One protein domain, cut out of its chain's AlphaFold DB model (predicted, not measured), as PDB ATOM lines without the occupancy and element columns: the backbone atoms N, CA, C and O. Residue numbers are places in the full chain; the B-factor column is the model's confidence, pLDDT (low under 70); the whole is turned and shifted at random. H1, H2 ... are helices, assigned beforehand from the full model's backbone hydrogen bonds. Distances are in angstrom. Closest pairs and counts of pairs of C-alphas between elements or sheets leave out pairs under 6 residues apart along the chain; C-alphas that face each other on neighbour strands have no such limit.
ATOM      1  N   GLY A  14      18.402   4.894 -30.115       82.19
ATOM      2  CA  GLY A  14      19.780   5.329 -30.366       82.19
ATOM      3  C   GLY A  14      20.723   5.043 -29.189       82.19
ATOM      4  O   GLY A  14      21.787   4.452 -29.379       82.19
ATOM      5  N   GLU A  15      20.308   5.384 -27.968       86.06
ATOM      6  CA  GLU A  15      21.065   5.116 -26.736       86.06
ATOM      7  C   GLU A  15      21.120   3.616 -26.431       86.06
ATOM      8  O   GLU A  15      22.167   3.091 -26.049       86.06
ATOM      9  N   TRP A  16      20.024   2.897 -26.679       91.12
ATOM     10  CA  TRP A  16      19.966   1.449 -26.506       91.12
ATOM     11  C   TRP A  16      20.939   0.708 -27.436       91.12
ATOM     12  O   TRP A  16      21.609  -0.231 -26.998       91.12
ATOM     13  N   ILE A  17      21.075   1.133 -28.696       87.31
ATOM     14  CA  ILE A  17      22.066   0.567 -29.627       87.31
ATOM     15  C   ILE A  17      23.486   0.798 -29.091       87.31
ATOM     16  O   ILE A  17      24.271  -0.149 -29.025       87.31
ATOM     17  N   VAL A  18      23.813   2.022 -28.654       83.94
ATOM     18  CA  VAL A  18      25.131   2.353 -28.072       83.94
ATOM     19  C   VAL A  18      25.426   1.493 -26.843       83.94
ATOM     20  O   VAL A  18      26.510   0.919 -26.734       83.94
ATOM     21  N   TYR A  19      24.444   1.332 -25.960       88.56
ATOM     22  CA  TYR A  19      24.559   0.510 -24.761       88.56
ATOM     23  C   TYR A  19      24.860  -0.964 -25.079       88.56
ATOM     24  O   TYR A  19      25.746  -1.569 -24.473       88.56
ATOM     25  N   ASN A  20      24.166  -1.561 -26.057       89.00
ATOM     26  CA  ASN A  20      24.427  -2.956 -26.434       89.00
ATOM     27  C   ASN A  20      25.803  -3.121 -27.105       89.00
ATOM     28  O   ASN A  20      26.466  -4.121 -26.841       89.00
ATOM     29  N   ARG A  21      26.274  -2.138 -27.886       87.50
ATOM     30  CA  ARG A  21      27.636  -2.144 -28.460       87.50
ATOM     31  C   ARG A  21      28.723  -2.121 -27.390       87.50
ATOM     32  O   ARG A  21      29.657  -2.912 -27.457       87.50
ATOM     33  N   GLN A  22      28.584  -1.268 -26.374       85.12
ATOM     34  CA  GLN A  22      29.542  -1.206 -25.263       85.12
ATOM     35  C   GLN A  22      29.611  -2.528 -24.492       85.12
ATOM     36  O   GLN A  22      30.694  -2.986 -24.138       85.12
ATOM     37  N   ARG A  23      28.464  -3.177 -24.266       87.88
ATOM     38  CA  ARG A  23      28.436  -4.478 -23.589       87.88
ATOM     39  C   ARG A  23      28.979  -5.617 -24.443       87.88
ATOM     40  O   ARG A  23      29.596  -6.509 -23.876       87.88
ATOM     41  N   TYR A  24      28.793  -5.573 -25.760       86.44
ATOM     42  CA  TYR A  24      29.429  -6.510 -26.685       86.44
ATOM     43  C   TYR A  24      30.958  -6.389 -26.630       86.44
ATOM     44  O   TYR A  24      31.635  -7.378 -26.375       86.44
ATOM     45  N   LEU A  25      31.492  -5.165 -26.746       82.06
ATOM     46  CA  LEU A  25      32.936  -4.904 -26.643       82.06
ATOM     47  C   LEU A  25      33.516  -5.298 -25.276       82.06
ATOM     48  O   LEU A  25      34.655  -5.741 -25.192       82.06
ATOM     49  N   GLY A  26      32.731  -5.155 -24.208       82.31
ATOM     50  CA  GLY A  26      33.112  -5.578 -22.861       82.31
ATOM     51  C   GLY A  26      32.911  -7.069 -22.564       82.31
ATOM     52  O   GLY A  26      33.050  -7.445 -21.405       82.31
ATOM     53  N   GLY A  27      32.516  -7.899 -23.539       86.69
ATOM     54  CA  GLY A  27      32.253  -9.335 -23.335       86.69
ATOM     55  C   GLY A  27      31.045  -9.647 -22.436       86.69
ATOM     56  O   GLY A  27      30.863 -10.777 -21.997       86.69
ATOM     57  N   ASN A  28      30.201  -8.652 -22.161       88.88
ATOM     58  CA  ASN A  28      29.090  -8.702 -21.205       88.88
ATOM     59  C   ASN A  28      27.728  -8.945 -21.881       88.88
ATOM     60  O   ASN A  28      26.675  -8.582 -21.342       88.88
ATOM     61  N   LEU A  29      27.737  -9.511 -23.090       90.06
ATOM     62  CA  LEU A  29      26.545  -9.904 -23.837       90.06
ATOM     63  C   LEU A  29      26.496 -11.431 -23.952       90.06
ATOM     64  O   LEU A  29      27.500 -12.068 -24.246       90.06
ATOM     65  N   THR A  30      25.324 -12.028 -23.735       91.00
ATOM     66  CA  THR A  30      25.153 -13.477 -23.897       91.00
ATOM     67  C   THR A  30      25.158 -13.868 -25.374       91.00
ATOM     68  O   THR A  30      24.627 -13.132 -26.207       91.00
ATOM     69  N   GLN A  31      25.666 -15.062 -25.689       87.44
ATOM     70  CA  GLN A  31      25.759 -15.580 -27.061       87.44
ATOM     71  C   GLN A  31      24.413 -15.545 -27.812       87.44
ATOM     72  O   GLN A  31      24.318 -14.980 -28.894       87.44
ATOM     73  N   ASN A  32      23.330 -16.010 -27.179       90.88
ATOM     74  CA  ASN A  32      21.978 -15.953 -27.756       90.88
ATOM     75  C   ASN A  32      21.538 -14.516 -28.106       90.88
ATOM     76  O   ASN A  32      20.837 -14.281 -29.088       90.88
ATOM     77  N   ARG A  33      21.940 -13.527 -27.297       86.94
ATOM     78  CA  ARG A  33      21.607 -12.122 -27.545       86.94
ATOM     79  C   ARG A  33      22.434 -11.542 -28.688       86.94
ATOM     80  O   ARG A  33      21.894 -10.727 -29.427       86.94
ATOM     81  N   ILE A  34      23.693 -11.956 -28.826       88.75
ATOM     82  CA  ILE A  34      24.552 -11.594 -29.959       88.75
ATOM     83  C   ILE A  34      23.916 -12.101 -31.254       88.75
ATOM     84  O   ILE A  34      23.572 -11.287 -32.103       88.75
ATOM     85  N   GLU A  35      23.622 -13.399 -31.332       89.19
ATOM     86  CA  GLU A  35      23.038 -14.046 -32.518       89.19
ATOM     87  C   GLU A  35      21.720 -13.397 -32.954       89.19
ATOM     88  O   GLU A  35      21.500 -13.125 -34.132       89.19
ATOM     89  N   ARG A  36      20.830 -13.084 -32.003       90.06
ATOM     90  CA  ARG A  36      19.550 -12.424 -32.312       90.06
ATOM     91  C   ARG A  36      19.717 -10.996 -32.816       90.06
ATOM     92  O   ARG A  36      18.889 -10.534 -33.596       90.06
ATOM     93  N   LEU A  37      20.726 -10.282 -32.324       88.31
ATOM     94  CA  LEU A  37      21.020  -8.921 -32.758       88.31
ATOM     95  C   LEU A  37      21.711  -8.935 -34.128       88.31
ATOM     96  O   LEU A  37      21.364  -8.134 -34.991       88.31
ATOM     97  N   GLU A  38      22.596  -9.893 -34.381       88.00
ATOM     98  CA  GLU A  38      23.202 -10.119 -35.697       88.00
ATOM     99  C   GLU A  38      22.159 -10.517 -36.748       88.00
ATOM    100  O   GLU A  38      22.171  -9.973 -37.850       88.00
ATOM    101  N   ALA A  39      21.181 -11.355 -36.390       86.19
ATOM    102  CA  ALA A  39      20.085 -11.753 -37.279       86.19
ATOM    103  C   ALA A  39      19.223 -10.574 -37.773       86.19
ATOM    104  O   ALA A  39      18.574 -10.681 -38.812       86.19
ATOM    105  N   ILE A  40      19.210  -9.452 -37.046       87.12
ATOM    106  CA  ILE A  40      18.519  -8.215 -37.447       87.12
ATOM    107  C   ILE A  40      19.479  -7.143 -37.992       87.12
ATOM    108  O   ILE A  40      19.075  -5.993 -38.161       87.12
ATOM    109  N   GLY A  41      20.740  -7.500 -38.259       81.31
ATOM    110  CA  GLY A  41      21.748  -6.614 -38.847       81.31
ATOM    111  C   GLY A  41      22.410  -5.650 -37.858       81.31
ATOM    112  O   GLY A  41      22.770  -4.533 -38.231       81.31
ATOM    113  N   MET A  42      22.544  -6.027 -36.581       84.69
ATOM    114  CA  MET A  42      23.235  -5.200 -35.588       84.69
ATOM    115  C   MET A  42      24.717  -5.040 -35.933       84.69
ATOM    116  O   MET A  42      25.508  -5.972 -35.852       84.69
ATOM    117  N   VAL A  43      25.099  -3.802 -36.217       79.75
ATOM    118  CA  VAL A  43      26.492  -3.395 -36.395       79.75
ATOM    119  C   VAL A  43      27.128  -3.163 -35.030       79.75
ATOM    120  O   VAL A  43      26.701  -2.246 -34.319       79.75
ATOM    121  N   TRP A  44      28.152  -3.934 -34.663       79.88
ATOM    122  CA  TRP A  44      28.832  -3.811 -33.365       79.88
ATOM    123  C   TRP A  44      29.894  -2.708 -33.334       79.88
ATOM    124  O   TRP A  44      29.965  -1.951 -32.365       79.88
ATOM    125  N   SER A  45      30.662  -2.567 -34.418       72.12
ATOM    126  CA  SER A  45      31.688  -1.535 -34.589       72.12
ATOM    127  C   SER A  45      31.375  -0.690 -35.817       72.12
ATOM    128  O   SER A  45      31.560  -1.121 -36.950       72.12
ATOM    129  N   THR A  46      30.932   0.549 -35.600       64.38
ATOM    130  CA  THR A  46      30.682   1.496 -36.699       64.38
ATOM    131  C   THR A  46      31.944   1.835 -37.482       64.38
ATOM    132  O   THR A  46      31.851   2.223 -38.639       64.38
ATOM    133  N   SER A  47      33.114   1.713 -36.849       61.00
ATOM    134  CA  SER A  47      34.404   1.948 -37.493       61.00
ATOM    135  C   SER A  47      34.778   0.814 -38.448       61.00
ATOM    136  O   SER A  47      35.326   1.095 -39.507       61.00
ATOM    137  N   ASN A  48      34.451  -0.440 -38.101       68.38
ATOM    138  CA  ASN A  48      34.705  -1.589 -38.974       68.38
ATOM    139  C   ASN A  48      33.795  -1.537 -40.203       68.38
ATOM    140  O   ASN A  48      34.275  -1.575 -41.325       68.38
ATOM    141  N   ASP A  49      32.501  -1.293 -39.997       72.25
ATOM    142  CA  ASP A  49      31.537  -1.138 -41.090       72.25
ATOM    143  C   ASP A  49      31.866   0.018 -42.038       72.25
ATOM    144  O   ASP A  49      31.653  -0.085 -43.245       72.25
ATOM    145  N   LEU A  50      32.383   1.130 -41.507       79.38
ATOM    146  CA  LEU A  50      32.823   2.247 -42.336       79.38
ATOM    147  C   LEU A  50      34.071   1.879 -43.146       79.38
ATOM    148  O   LEU A  50      34.177   2.261 -44.308       79.38
ATOM    149  N   TRP A  51      35.009   1.134 -42.555       84.94
ATOM    150  CA  TRP A  51      36.172   0.632 -43.282       84.94
ATOM    151  C   TRP A  51      35.755  -0.346 -44.386       84.94
ATOM    152  O   TRP A  51      36.212  -0.184 -45.510       84.94
ATOM    153  N   GLU A  52      34.821  -1.266 -44.118       82.88
ATOM    154  CA  GLU A  52      34.266  -2.186 -45.122       82.88
ATOM    155  C   GLU A  52      33.598  -1.451 -46.291       82.88
ATOM    156  O   GLU A  52      33.848  -1.770 -47.452       82.88
ATOM    157  N   GLN A  53      32.792  -0.423 -46.010       83.31
ATOM    158  CA  GLN A  53      32.180   0.411 -47.053       83.31
ATOM    159  C   GLN A  53      33.229   1.134 -47.903       83.31
ATOM    160  O   GLN A  53      33.130   1.168 -49.132       83.31
ATOM    161  N   ASN A  54      34.259   1.685 -47.262       91.06
ATOM    162  CA  ASN A  54      35.334   2.386 -47.959       91.06
ATOM    163  C   ASN A  54      36.215   1.422 -48.767       91.06
ATOM    164  O   ASN A  54      36.628   1.752 -49.878       91.06
ATOM    165  N   TYR A  55      36.459   0.222 -48.240       89.50
ATOM    166  CA  TYR A  55      37.147  -0.853 -48.939       89.50
ATOM    167  C   TYR A  55      36.352  -1.309 -50.164       89.50
ATOM    168  O   TYR A  55      36.921  -1.415 -51.243       89.50
ATOM    169  N   ALA A  56      35.031  -1.480 -50.050       87.06
ATOM    170  CA  ALA A  56      34.176  -1.796 -51.194       87.06
ATOM    171  C   ALA A  56      34.257  -0.717 -52.290       87.06
ATOM    172  O   ALA A  56      34.328  -1.045 -53.473       87.06
ATOM    173  N   ALA A  57      34.322   0.564 -51.910       89.50
ATOM    174  CA  ALA A  57      34.548   1.656 -52.857       89.50
ATOM    175  C   ALA A  57      35.938   1.589 -53.523       89.50
ATOM    176  O   ALA A  57      36.055   1.886 -54.713       89.50
ATOM    177  N   ALA A  58      36.979   1.179 -52.791       90.81
ATOM    178  CA  ALA A  58      38.313   0.949 -53.346       90.81
ATOM    179  C   ALA A  58      38.330  -0.235 -54.325       90.81
ATOM    180  O   ALA A  58      38.880  -0.114 -55.416       90.81
ATOM    181  N   THR A  59      37.669  -1.341 -53.981       88.81
ATOM    182  CA  THR A  59      37.503  -2.502 -54.865       88.81
ATOM    183  C   THR A  59      36.772  -2.121 -56.145       88.81
ATOM    184  O   THR A  59      37.216  -2.483 -57.228       88.81
ATOM    185  N   GLN A  60      35.684  -1.352 -56.045       87.94
ATOM    186  CA  GLN A  60      34.955  -0.884 -57.224       87.94
ATOM    187  C   GLN A  60      35.850  -0.030 -58.128       87.94
ATOM    188  O   GLN A  60      35.889  -0.244 -59.336       87.94
ATOM    189  N   TYR A  61      36.618   0.892 -57.541       91.19
ATOM    190  CA  TYR A  61      37.566   1.701 -58.302       91.19
ATOM    191  C   TYR A  61      38.616   0.837 -59.009       91.19
ATOM    192  O   TYR A  61      38.868   1.037 -60.196       91.19
ATOM    193  N   TYR A  62      39.180  -0.147 -58.302       89.94
ATOM    194  CA  TYR A  62      40.142  -1.098 -58.856       89.94
ATOM    195  C   TYR A  62      39.555  -1.904 -60.020       89.94
ATOM    196  O   TYR A  62      40.207  -2.057 -61.046       89.94
ATOM    197  N   LEU A  63      38.310  -2.375 -59.907       84.06
ATOM    198  CA  LEU A  63      37.634  -3.093 -60.992       84.06
ATOM    199  C   LEU A  63      37.434  -2.220 -62.241       84.06
ATOM    200  O   LEU A  63      37.451  -2.735 -63.355       84.06
ATOM    201  N   GLU A  64      37.250  -0.913 -62.065       88.25
ATOM    202  CA  GLU A  64      37.047   0.037 -63.165       88.25
ATOM    203  C   GLU A  64      38.357   0.512 -63.811       88.25
ATOM    204  O   GLU A  64      38.403   0.704 -65.026       88.25
ATOM    205  N   HIS A  65      39.412   0.720 -63.019       89.06
ATOM    206  CA  HIS A  65      40.641   1.396 -63.461       89.06
ATOM    207  C   HIS A  65      41.865   0.473 -63.514       89.06
ATOM    208  O   HIS A  65      42.852   0.805 -64.167       89.06
ATOM    209  N   GLY A  66      41.810  -0.686 -62.856       85.38
ATOM    210  CA  GLY A  66      42.907  -1.653 -62.772       85.38
ATOM    211  C   GLY A  66      43.993  -1.306 -61.748       85.38
ATOM    212  O   GLY A  66      44.962  -2.052 -61.626       85.38
ATOM    213  N   ASP A  67      43.848  -0.203 -61.010       88.19
ATOM    214  CA  ASP A  67      44.781   0.229 -59.970       88.19
ATOM    215  C   ASP A  67      44.072   0.964 -58.814       88.19
ATOM    216  O   ASP A  67      42.868   1.213 -58.849       88.19
ATOM    217  N   LEU A  68      44.831   1.293 -57.764       88.94
ATOM    218  CA  LEU A  68      44.395   2.125 -56.633       88.94
ATOM    219  C   LEU A  68      45.054   3.522 -56.648       88.94
ATOM    220  O   LEU A  68      45.219   4.167 -55.601       88.94
ATOM    221  N   GLU A  69      45.428   4.036 -57.823       85.69
ATOM    222  CA  GLU A  69      46.019   5.370 -58.011       85.69
ATOM    223  C   GLU A  69      44.955   6.469 -58.121       85.69
ATOM    224  O   GLU A  69      44.964   7.346 -58.989       85.69
ATOM    225  N   VAL A  70      44.070   6.480 -57.130       87.69
ATOM    226  CA  VAL A  70      42.962   7.425 -57.027       87.69
ATOM    227  C   VAL A  70      43.480   8.860 -56.799       87.69
ATOM    228  O   VAL A  70      44.222   9.115 -55.838       87.69
ATOM    229  N   PRO A  71      43.079   9.854 -57.619       87.81
ATOM    230  CA  PRO A  71      43.405  11.258 -57.378       87.81
ATOM    231  C   PRO A  71      42.919  11.741 -56.003       87.81
ATOM    232  O   PRO A  71      41.807  11.446 -55.595       87.81
ATOM    233  N   ILE A  72      43.697  12.578 -55.303       86.25
ATOM    234  CA  ILE A  72      43.334  13.035 -53.941       86.25
ATOM    235  C   ILE A  72      41.991  13.785 -53.868       86.25
ATOM    236  O   ILE A  72      41.371  13.826 -52.815       86.25
ATOM    237  N   LYS A  73      41.558  14.387 -54.982       90.19
ATOM    238  CA  LYS A  73      40.280  15.105 -55.112       90.19
ATOM    239  C   LYS A  73      39.156  14.238 -55.691       90.19
ATOM    240  O   LYS A  73      38.096  14.766 -55.991       90.19
ATOM    241  N   TYR A  74      39.418  12.960 -55.951       91.50
ATOM    242  CA  TYR A  74      38.407  12.057 -56.471       91.50
ATOM    243  C   TYR A  74      37.392  11.745 -55.377       91.50
ATOM    244  O   TYR A  74      37.755  11.340 -54.267       91.50
ATOM    245  N   GLU A  75      36.129  11.903 -55.742       92.00
ATOM    246  CA  GLU A  75      34.976  11.537 -54.945       92.00
ATOM    247  C   GLU A  75      34.185  10.485 -55.718       92.00
ATOM    248  O   GLU A  75      33.987  10.589 -56.928       92.00
ATOM    249  N   THR A  76      33.754   9.450 -55.011       88.19
ATOM    250  CA  THR A  76      32.817   8.457 -55.544       88.19
ATOM    251  C   THR A  76      31.451   9.106 -55.825       88.19
ATOM    252  O   THR A  76      31.168  10.184 -55.294       88.19
ATOM    253  N   PRO A  77      30.546   8.450 -56.577       83.94
ATOM    254  CA  PRO A  77      29.198   8.975 -56.826       83.94
ATOM    255  C   PRO A  77      28.379   9.292 -55.562       83.94
ATOM    256  O   PRO A  77      27.451  10.093 -55.617       83.94
ATOM    257  N   SER A  78      28.718   8.690 -54.417       81.50
ATOM    258  CA  SER A  78      28.097   8.968 -53.117       81.50
ATOM    259  C   SER A  78      28.722  10.157 -52.367       81.50
ATOM    260  O   SER A  78      28.315  10.444 -51.241       81.50
ATOM    261  N   GLY A  79      29.703  10.849 -52.959       85.75
ATOM    262  CA  GLY A  79      30.432  11.967 -52.350       85.75
ATOM    263  C   GLY A  79      31.570  11.543 -51.415       85.75
ATOM    264  O   GLY A  79      32.134  12.371 -50.704       85.75
ATOM    265  N   PHE A  80      31.926  10.254 -51.375       88.25
ATOM    266  CA  PHE A  80      33.028   9.780 -50.539       88.25
ATOM    267  C   PHE A  80      34.388  10.016 -51.209       88.25
ATOM    268  O   PHE A  80      34.652   9.496 -52.295       88.25
ATOM    269  N   GLY A  81      35.265  10.762 -50.528       92.75
ATOM    270  CA  GLY A  81      36.626  11.083 -50.963       92.75
ATOM    271  C   GLY A  81      37.597   9.903 -50.866       92.75
ATOM    272  O   GLY A  81      38.466   9.873 -49.990       92.75
ATOM    273  N   LEU A  82      37.478   8.942 -51.785       93.25
ATOM    274  CA  LEU A  82      38.289   7.720 -51.811       93.25
ATOM    275  C   LEU A  82      39.800   8.011 -51.881       93.25
ATOM    276  O   LEU A  82      40.590   7.346 -51.211       93.25
ATOM    277  N   GLY A  83      40.212   9.044 -52.624       90.94
ATOM    278  CA  GLY A  83      41.628   9.419 -52.730       90.94
ATOM    279  C   GLY A  83      42.234   9.899 -51.407       90.94
ATOM    280  O   GLY A  83      43.393   9.604 -51.108       90.94
ATOM    281  N   VAL A  84      41.449  10.601 -50.586       91.44
ATOM    282  CA  VAL A  84      41.861  11.016 -49.235       91.44
ATOM    283  C   VAL A  84      41.954   9.798 -48.319       91.44
ATOM    284  O   VAL A  84      42.939   9.655 -47.592       91.44
ATOM    285  N   TRP A  85      40.972   8.896 -48.388       93.44
ATOM    286  CA  TRP A  85      40.944   7.687 -47.565       93.44
ATOM    287  C   TRP A  85      42.128   6.754 -47.844       93.44
ATOM    288  O   TRP A  85      42.812   6.364 -46.898       93.44
ATOM    289  N   LEU A  86      42.451   6.473 -49.112       92.56
ATOM    290  CA  LEU A  86      43.641   5.688 -49.478       92.56
ATOM    291  C   LEU A  86      44.938   6.375 -49.027       92.56
ATOM    292  O   LEU A  86      45.883   5.713 -48.599       92.56
ATOM    293  N   GLY A  87      44.987   7.710 -49.070       90.12
ATOM    294  CA  GLY A  87      46.084   8.485 -48.489       90.12
ATOM    295  C   GLY A  87      46.249   8.247 -46.983       90.12
ATOM    296  O   GLY A  87      47.375   8.070 -46.515       90.12
ATOM    297  N   ALA A  88      45.141   8.183 -46.241       90.38
ATOM    298  CA  ALA A  88      45.142   7.866 -44.815       90.38
ATOM    299  C   ALA A  88      45.584   6.418 -44.540       90.38
ATOM    300  O   ALA A  88      46.373   6.207 -43.623       90.38
ATOM    301  N   GLN A  89      45.174   5.444 -45.366       92.62
ATOM    302  CA  GLN A  89      45.629   4.049 -45.228       92.62
ATOM    303  C   GLN A  89      47.152   3.935 -45.396       92.62
ATOM    304  O   GLN A  89      47.816   3.294 -44.584       92.62
ATOM    305  N   ARG A  90      47.740   4.629 -46.384       91.62
ATOM    306  CA  ARG A  90      49.207   4.674 -46.559       91.62
ATOM    307  C   ARG A  90      49.921   5.274 -45.347       91.62
ATOM    308  O   ARG A  90      50.990   4.798 -44.966       91.62
ATOM    309  N   ALA A  91      49.353   6.323 -44.751       89.06
ATOM    310  CA  ALA A  91      49.915   6.948 -43.558       89.06
ATOM    311  C   ALA A  91      49.850   6.014 -42.337       89.06
ATOM    312  O   ALA A  91      50.863   5.856 -41.658       89.06
ATOM    313  N   ALA A  92      48.709   5.352 -42.116       90.31
ATOM    314  CA  ALA A  92      48.519   4.384 -41.035       90.31
ATOM    315  C   ALA A  92      49.446   3.165 -41.181       90.31
ATOM    316  O   ALA A  92      50.071   2.749 -40.209       90.31
ATOM    317  N   HIS A  93      49.620   2.644 -42.401       93.25
ATOM    318  CA  HIS A  93      50.570   1.562 -42.675       93.25
ATOM    319  C   HIS A  93      52.010   1.976 -42.356       93.25
ATOM    320  O   HIS A  93      52.725   1.266 -41.656       93.25
ATOM    321  N   LYS A  94      52.427   3.175 -42.787       88.19
ATOM    322  CA  LYS A  94      53.761   3.705 -42.472       88.19
ATOM    323  C   LYS A  94      53.988   3.886 -40.964       88.19
ATOM    324  O   LYS A  94      55.125   3.770 -40.512       88.19
ATOM    325  N   ALA A  95      52.939   4.199 -40.208       90.19
ATOM    326  CA  ALA A  95      52.990   4.333 -38.754       90.19
ATOM    327  C   ALA A  95      52.916   2.986 -38.005       90.19
ATOM    328  O   ALA A  95      53.146   2.959 -36.801       90.19
ATOM    329  N   GLY A  96      52.617   1.877 -38.696       91.25
ATOM    330  CA  GLY A  96      52.379   0.572 -38.068       91.25
ATOM    331  C   GLY A  96      51.041   0.481 -37.323       91.25
ATOM    332  O   GLY A  96      50.874  -0.379 -36.467       91.25
ATOM    333  N   GLU A  97      50.099   1.378 -37.623       90.38
ATOM    334  CA  GLU A  97      48.790   1.477 -36.961       90.38
ATOM    335  C   GLU A  97      47.680   0.738 -37.725       90.38
ATOM    336  O   GLU A  97      46.577   0.566 -37.208       90.38
ATOM    337  N   LEU A  98      47.954   0.317 -38.964       89.56
ATOM    338  CA  LEU A  98      46.986  -0.384 -39.800       89.56
ATOM    339  C   LEU A  98      46.943  -1.881 -39.427       89.56
ATOM    340  O   LEU A  98      47.989  -2.530 -39.471       89.56
ATOM    341  N   PRO A  99      45.773  -2.451 -39.076       90.06
ATOM    342  CA  PRO A  99      45.650  -3.874 -38.770       90.06
ATOM    343  C   PRO A  99      46.120  -4.759 -39.929       90.06
ATOM    344  O   PRO A  99      45.819  -4.474 -41.087       90.06
ATOM    345  N   GLN A 100      46.786  -5.871 -39.611       85.62
ATOM    346  CA  GLN A 100      47.356  -6.794 -40.600       85.62
ATOM    347  C   GLN A 100      46.323  -7.289 -41.630       85.62
ATOM    348  O   GLN A 100      46.604  -7.313 -42.822       85.62
ATOM    349  N   GLU A 101      45.098  -7.592 -41.196       84.56
ATOM    350  CA  GLU A 101      44.005  -7.994 -42.095       84.56
ATOM    351  C   GLU A 101      43.662  -6.899 -43.125       84.56
ATOM    352  O   GLU A 101      43.409  -7.183 -44.295       84.56
ATOM    353  N   GLN A 102      43.689  -5.626 -42.718       88.56
ATOM    354  CA  GLN A 102      43.421  -4.498 -43.614       88.56
ATOM    355  C   GLN A 102      44.566  -4.287 -44.611       88.56
ATOM    356  O   GLN A 102      44.308  -3.922 -45.759       88.56
ATOM    357  N   VAL A 103      45.810  -4.545 -44.190       91.31
ATOM    358  CA  VAL A 103      46.992  -4.542 -45.065       91.31
ATOM    359  C   VAL A 103      46.843  -5.614 -46.140       91.31
ATOM    360  O   VAL A 103      46.840  -5.277 -47.318       91.31
ATOM    361  N   GLU A 104      46.609  -6.868 -45.751       87.12
ATOM    362  CA  GLU A 104      46.478  -8.005 -46.677       87.12
ATOM    363  C   GLU A 104      45.348  -7.808 -47.692       87.12
ATOM    364  O   GLU A 104      45.488  -8.117 -48.877       87.12
ATOM    365  N   ARG A 105      44.223  -7.238 -47.254       87.62
ATOM    366  CA  ARG A 105      43.087  -6.948 -48.136       87.62
ATOM    367  C   ARG A 105      43.376  -5.838 -49.139       87.62
ATOM    368  O   ARG A 105      42.876  -5.903 -50.262       87.62
ATOM    369  N   LEU A 106      44.132  -4.814 -48.749       90.81
ATOM    370  CA  LEU A 106      44.565  -3.752 -49.658       90.81
ATOM    371  C   LEU A 106      45.688  -4.244 -50.586       90.81
ATOM    372  O   LEU A 106      45.673  -3.917 -51.772       90.81
ATOM    373  N   ASP A 107      46.589  -5.095 -50.098       90.38
ATOM    374  CA  ASP A 107      47.607  -5.777 -50.907       90.38
ATOM    375  C   ASP A 107      46.973  -6.643 -51.999       90.38
ATOM    376  O   ASP A 107      47.417  -6.612 -53.146       90.38
ATOM    377  N   ALA A 108      45.885  -7.351 -51.684       85.50
ATOM    378  CA  ALA A 108      45.132  -8.138 -52.661       85.50
ATOM    379  C   ALA A 108      44.536  -7.289 -53.803       85.50
ATOM    380  O   ALA A 108      44.298  -7.811 -54.890       85.50
ATOM    381  N   LEU A 109      44.327  -5.988 -53.578       85.31
ATOM    382  CA  LEU A 109      43.907  -5.017 -54.596       85.31
ATOM    383  C   LEU A 109      45.094  -4.299 -55.270       85.31
ATOM    384  O   LEU A 109      44.895  -3.351 -56.027       85.31
ATOM    385  N   GLY A 110      46.335  -4.705 -54.986       85.94
ATOM    386  CA  GLY A 110      47.538  -4.095 -55.553       85.94
ATOM    387  C   GLY A 110      47.891  -2.736 -54.944       85.94
ATOM    388  O   GLY A 110      48.419  -1.868 -55.642       85.94
TER     389      GLY A 110
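AT A GLANCE: This is residues 14 to 110 of the 416 residues of the protein "Helicase associated domain" of uncultured Faecalibacterium sp (UniProt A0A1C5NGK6). The model has two loosely joined lobes: a small one of H1 and H2 and, beyond residues 39 to 45, a larger one where H4 leads off the long helix H3 and H5 folds back beside H3. The printed part has 97 residues with five named helices, H1 to H5 in order, and no named strand: all helix. It is loose, with a radius of gyration of the C-alphas of 16.5 A, spanning 44 by 31 by 22 A.

HOW THE PARTS SIT: H1, residues 14 to 25, and H2, residues 31 to 38, are close but not clearly touching; their closest C-alphas, Tyr 24 and Ile 34, are 7.8 A apart. Both are apart from H3, residues 46 to 65, H4, residues 82 to 95, and H5, residues 100 to 107. H3 touches H4 with residues 54 to 58 alone, at a steep tilt of 66 degrees; the closest C-alphas, Ala 58 and Leu 82, are 6.9 A apart. H5 is close but not clearly touching H3, at a shallow tilt of 17 degrees, the same way; the closest C-alphas, Tyr 55 and Leu 106, are 8.0 A apart. In H1 to H5 every O i to N i+4 pair is within hydrogen-bond range.

IN THESE COORDINATES: H1 begins at C-alpha 14 (19.780, 5.329, -30.366); H3 measures 28.6 A and H4 20.0 A; H5 ends at C-alpha 107 (47.607, -5.777, -50.907).

THE WHOLE: The link H3 to H4, residues 66 to 81, is long. The printed part has no cut; residues 46 to 48 have pLDDT under 70.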